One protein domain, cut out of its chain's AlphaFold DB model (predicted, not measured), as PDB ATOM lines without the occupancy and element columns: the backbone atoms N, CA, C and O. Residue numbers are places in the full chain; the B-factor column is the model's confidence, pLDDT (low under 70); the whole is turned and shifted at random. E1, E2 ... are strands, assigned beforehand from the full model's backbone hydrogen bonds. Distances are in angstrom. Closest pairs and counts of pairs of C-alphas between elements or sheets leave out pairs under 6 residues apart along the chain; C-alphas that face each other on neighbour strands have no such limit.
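Overview. This is residues 3 to 45 of the 191 residues of an uncharacterized protein of Streptomyces viridochromogenes Tue57 (UniProt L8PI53). With little regular structure, this is a single long beta hairpin, E1 and E2, with a wide loop of residues 3 to 26 on E1's side of it, whose residues 15 to 20 stick out free. The printed part has 43 residues, with no named helix and two named strands, E1 then E2, in an antiparallel sheet; the class is all strand, with 16 residues in named elements. It is only just compact, close to loose, with a radius of gyration of the C-alphas of 10.9 A and spans of 29 by 21 by 16 A.

Along the chain. E1, residues 27 to 34, is 22.3 A long and begins at C-alpha 27 (171.531, 172.272, 214.730). E2, residues 37 to 44, is 23.0 A long and ends at C-alpha 44 (174.955, 175.027, 212.882).

Arrangement. E1 and E2 form a hairpin with a tight link, antiparallel at 156 degrees between directions. C-alphas 29 and 42 face each other at 4.5 A. N 30 and O 41, 2.8 A apart, are within hydrogen-bond range.

Size, cuts and confidence. The two farthest C-alphas, of Gly 7 and Ala 35, are 29.4 A apart. The printed part has no cut. Residues 6 to 9 and residue 35 have pLDDT under 70.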
ATOM      1  N   GLN A   3     173.574 170.117 223.210       86.94
ATOM      2  CA  GLN A   3     172.167 169.699 223.210       86.94
ATOM      3  C   GLN A   3     171.587 169.762 221.793       86.94
ATOM      4  O   GLN A   3     172.009 170.610 221.008       86.94
ATOM      5  N   ASN A   4     170.619 168.899 221.484       84.44
ATOM      6  CA  ASN A   4     169.808 168.951 220.266       84.44
ATOM      7  C   ASN A   4     168.475 169.681 220.553       84.44
ATOM      8  O   ASN A   4     167.633 169.114 221.262       84.44
ATOM      9  N   PRO A   5     168.254 170.898 220.015       77.50
ATOM     10  CA  PRO A   5     167.010 171.644 220.208       77.50
ATOM     11  C   PRO A   5     165.833 171.130 219.360       77.50
ATOM     12  O   PRO A   5     164.687 171.432 219.673       77.50
ATOM     13  N   GLU A   6     166.083 170.348 218.307       69.38
ATOM     14  CA  GLU A   6     165.127 170.022 217.233       69.38
ATOM     15  C   GLU A   6     164.144 168.877 217.568       69.38
ATOM     16  O   GLU A   6     163.551 168.277 216.676       69.38
ATOM     17  N   GLY A   7     163.923 168.588 218.859       53.44
ATOM     18  CA  GLY A   7     162.713 167.870 219.299       53.44
ATOM     19  C   GLY A   7     162.870 166.495 219.961       53.44
ATOM     20  O   GLY A   7     161.868 165.805 220.116       53.44
ATOM     21  N   ALA A   8     164.073 166.085 220.389       59.03
ATOM     22  CA  ALA A   8     164.266 164.792 221.081       59.03
ATOM     23  C   ALA A   8     165.003 164.857 222.438       59.03
ATOM     24  O   ALA A   8     165.226 163.820 223.060       59.03
ATOM     25  N   GLY A   9     165.427 166.040 222.905       63.97
ATOM     26  CA  GLY A   9     166.134 166.195 224.193       63.97
ATOM     27  C   GLY A   9     167.515 165.517 224.272       63.97
ATOM     28  O   GLY A   9     168.089 165.381 225.355       63.97
ATOM     29  N   GLY A  10     168.058 165.074 223.133       78.12
ATOM     30  CA  GLY A  10     169.363 164.426 223.053       78.12
ATOM     31  C   GLY A  10     170.494 165.367 223.468       78.12
ATOM     32  O   GLY A  10     170.506 166.541 223.100       78.12
ATOM     33  N   HIS A  11     171.468 164.853 224.222       83.44
ATOM     34  CA  HIS A  11     172.626 165.630 224.655       83.44
ATOM     35  C   HIS A  11     173.919 164.808 224.633       83.44
ATOM     36  O   HIS A  11     173.925 163.606 224.895       83.44
ATOM     37  N   VAL A  12     175.038 165.480 224.365       82.81
ATOM     38  CA  VAL A  12     176.389 164.911 224.363       82.81
ATOM     39  C   VAL A  12     177.236 165.610 225.427       82.81
ATOM     40  O   VAL A  12     177.370 166.840 225.458       82.81
ATOM     41  N   LYS A  13     177.842 164.819 226.318       85.88
ATOM     42  CA  LYS A  13     178.856 165.303 227.262       85.88
ATOM     43  C   LYS A  13     180.221 165.280 226.576       85.88
ATOM     44  O   LYS A  13     180.746 164.219 226.257       85.88
ATOM     45  N   VAL A  14     180.785 166.466 226.360       83.38
ATOM     46  CA  VAL A  14     182.141 166.657 225.833       83.38
ATOM     47  C   VAL A  14     183.059 166.990 227.005       83.38
ATOM     48  O   VAL A  14     182.793 167.941 227.740       83.38
ATOM     49  N   THR A  15     184.101 166.184 227.204       83.25
ATOM     50  CA  THR A  15     185.133 166.406 228.227       83.25
ATOM     51  C   THR A  15     185.937 167.674 227.902       83.25
ATOM     52  O   THR A  15     186.245 167.886 226.726       83.25
ATOM     53  N   PRO A  16     186.320 168.503 228.894       79.19
ATOM     54  CA  PRO A  16     187.241 169.618 228.675       79.19
ATOM     55  C   PRO A  16     188.520 169.180 227.944       79.19
ATOM     56  O   PRO A  16     189.024 168.083 228.172       79.19
ATOM     57  N   GLY A  17     189.020 170.024 227.038       76.81
ATOM     58  CA  GLY A  17     190.206 169.733 226.220       76.81
ATOM     59  C   GLY A  17     189.994 168.738 225.068       76.81
ATOM     60  O   GLY A  17     190.924 168.510 224.298       76.81
ATOM     61  N   ARG A  18     188.796 168.156 224.897       71.81
ATOM     62  CA  ARG A  18     188.514 167.254 223.772       71.81
ATOM     63  C   ARG A  18     188.354 168.028 222.460       71.81
ATOM     64  O   ARG A  18     187.313 168.633 222.211       71.81
ATOM     65  N   VAL A  19     189.371 167.934 221.612       73.88
ATOM     66  CA  VAL A  19     189.349 168.365 220.207       73.88
ATOM     67  C   VAL A  19     188.485 167.398 219.374       73.88
ATOM     68  O   VAL A  19     188.358 166.224 219.730       73.88
ATOM     69  N   GLU A  20     187.846 167.901 218.309       76.00
ATOM     70  CA  GLU A  20     187.062 167.119 217.327       76.00
ATOM     71  C   GLU A  20     186.025 166.146 217.933       76.00
ATOM     72  O   GLU A  20     185.870 164.997 217.514       76.00
ATOM     73  N   ALA A  21     185.271 166.595 218.943       79.00
ATOM     74  CA  ALA A  21     184.140 165.825 219.455       79.00
ATOM     75  C   ALA A  21     183.011 165.750 218.397       79.00
ATOM     76  O   ALA A  21     182.479 166.797 218.025       79.00
ATOM     77  N   PRO A  22     182.606 164.555 217.919       79.31
ATOM     78  CA  PRO A  22     181.576 164.442 216.890       79.31
ATOM     79  C   PRO A  22     180.194 164.803 217.449       79.31
ATOM     80  O   PRO A  22     179.756 164.242 218.457       79.31
ATOM     81  N   VAL A  23     179.498 165.717 216.770       82.12
ATOM     82  CA  VAL A  23     178.122 166.135 217.079       82.12
ATOM     83  C   VAL A  23     177.200 165.620 215.965       82.12
ATOM     84  O   VAL A  23     177.383 166.016 214.816       82.12
ATOM     85  N   PRO A  24     176.237 164.725 216.254       74.50
ATOM     86  CA  PRO A  24     175.408 164.071 215.237       74.50
ATOM     87  C   PRO A  24     174.105 164.840 214.939       74.50
ATOM     88  O   PRO A  24     173.057 164.223 214.760       74.50
ATOM     89  N   PHE A  25     174.149 166.176 214.957       80.62
ATOM     90  CA  PHE A  25     172.988 167.057 214.782       80.62
ATOM     91  C   PHE A  25     173.356 168.212 213.837       80.62
ATOM     92  O   PHE A  25     174.457 168.753 213.961       80.62
ATOM     93  N   GLU A  26     172.450 168.613 212.936       80.12
ATOM     94  CA  GLU A  26     172.681 169.766 212.048       80.12
ATOM     95  C   GLU A  26     172.541 171.099 212.798       80.12
ATOM     96  O   GLU A  26     173.321 172.021 212.559       80.12
ATOM     97  N   PHE A  27     171.630 171.175 213.772       83.69
ATOM     98  CA  PHE A  27     171.531 172.272 214.730       83.69
ATOM     99  C   PHE A  27     171.840 171.788 216.149       83.69
ATOM    100  O   PHE A  27     171.355 170.748 216.602       83.69
ATOM    101  N   SER A  28     172.658 172.540 216.885       86.81
ATOM    102  CA  SER A  28     173.031 172.178 218.251       86.81
ATOM    103  C   SER A  28     173.257 173.395 219.142       86.81
ATOM    104  O   SER A  28     173.741 174.425 218.686       86.81
ATOM    105  N   ARG A  29     172.947 173.269 220.437       88.50
ATOM    106  CA  ARG A  29     173.237 174.293 221.450       88.50
ATOM    107  C   ARG A  29     174.417 173.864 222.307       88.50
ATOM    108  O   ARG A  29     174.332 172.881 223.048       88.50
ATOM    109  N   ALA A  30     175.514 174.604 222.229       88.38
ATOM    110  CA  ALA A  30     176.639 174.456 223.137       88.38
ATOM    111  C   ALA A  30     176.320 175.165 224.461       88.38
ATOM    112  O   ALA A  30     175.883 176.310 224.472       88.38
ATOM    113  N   VAL A  31     176.541 174.473 225.579       87.69
ATOM    114  CA  VAL A  31     176.349 174.995 226.941       87.69
ATOM    115  C   VAL A  31     177.639 174.806 227.729       87.69
ATOM    116  O   VAL A  31     178.086 173.669 227.935       87.69
ATOM    117  N   LEU A  32     178.239 175.910 228.165       85.75
ATOM    118  CA  LEU A  32     179.506 175.964 228.889       85.75
ATOM    119  C   LEU A  32     179.288 176.539 230.299       85.75
ATOM    120  O   LEU A  32     178.662 177.589 230.422       85.75
ATOM    121  N   PRO A  33     179.816 175.904 231.361       80.69
ATOM    122  CA  PRO A  33     179.867 176.533 232.675       80.69
ATOM    123  C   PRO A  33     180.940 177.630 232.673       80.69
ATOM    124  O   PRO A  33     182.098 177.355 232.351       80.69
ATOM    125  N   ALA A  34     180.579 178.856 233.044       79.75
ATOM    126  CA  ALA A  34     181.510 179.975 233.139       79.75
ATOM    127  C   ALA A  34     181.177 180.864 234.344       79.75
ATOM    128  O   ALA A  34     180.069 181.372 234.458       79.75
ATOM    129  N   ALA A  35     182.151 181.050 235.241       67.31
ATOM    130  CA  ALA A  35     182.114 182.018 236.348       67.31
ATOM    131  C   ALA A  35     180.833 182.033 237.226       67.31
ATOM    132  O   ALA A  35     180.507 183.057 237.815       67.31
ATOM    133  N   GLY A  36     180.137 180.896 237.350       70.19
ATOM    134  CA  GLY A  36     178.913 180.754 238.153       70.19
ATOM    135  C   GLY A  36     177.608 180.681 237.351       70.19
ATOM    136  O   GLY A  36     176.577 180.382 237.943       70.19
ATOM    137  N   ASP A  37     177.654 180.875 236.030       76.25
ATOM    138  CA  ASP A  37     176.490 180.822 235.135       76.25
ATOM    139  C   ASP A  37     176.709 179.849 233.951       76.25
ATOM    140  O   ASP A  37     177.798 179.289 233.754       76.25
ATOM    141  N   LEU A  38     175.657 179.609 233.166       82.38
ATOM    142  CA  LEU A  38     175.659 178.784 231.961       82.38
ATOM    143  C   LEU A  38     175.652 179.664 230.706       82.38
ATOM    144  O   LEU A  38     174.605 180.119 230.247       82.38
ATOM    145  N   LEU A  39     176.817 179.822 230.079       85.62
ATOM    146  CA  LEU A  39     176.894 180.425 228.751       85.62
ATOM    147  C   LEU A  39     176.341 179.451 227.714       85.62
ATOM    148  O   LEU A  39     176.732 178.281 227.675       85.62
ATOM    149  N   THR A  40     175.457 179.943 226.844       88.38
ATOM    150  CA  THR A  40     174.897 179.157 225.741       88.38
ATOM    151  C   THR A  40     175.085 179.864 224.409       88.38
ATOM    152  O   THR A  40     174.986 181.087 224.334       88.38
ATOM    153  N   PHE A  41     175.372 179.095 223.364       87.50
ATOM    154  CA  PHE A  41     175.405 179.577 221.988       87.50
ATOM    155  C   PHE A  41     174.992 178.463 221.030       87.50
ATOM    156  O   PHE A  41     175.208 177.277 221.296       87.50
ATOM    157  N   ASP A  42     174.393 178.859 219.915       90.31
ATOM    158  CA  ASP A  42     173.882 177.941 218.908       90.31
ATOM    159  C   ASP A  42     174.904 177.733 217.785       90.31
ATOM    160  O   ASP A  42     175.579 178.663 217.342       90.31
ATOM    161  N   VAL A  43     175.036 176.483 217.350       84.81
ATOM    162  CA  VAL A  43     176.030 176.007 216.390       84.81
ATOM    163  C   VAL A  43     175.317 175.205 215.313       84.81
ATOM    164  O   VAL A  43     174.763 174.135 215.580       84.81
ATOM    165  N   TRP A  44     175.377 175.724 214.091       80.88
ATOM    166  CA  TRP A  44     174.955 175.027 212.882       80.88
ATOM    167  C   TRP A  44     176.134 174.239 212.318       80.88
ATOM    168  O   TRP A  44     177.192 174.811 212.039       80.88
ATOM    169  N   ALA A  45     175.966 172.934 212.137       74.75
ATOM    170  CA  ALA A  45     176.908 172.140 211.368       74.75
ATOM    171  C   ALA A  45     176.757 172.464 209.868       74.75
ATOM    172  O   ALA A  45     175.647 172.726 209.396       74.75
TER     173      ALA A  45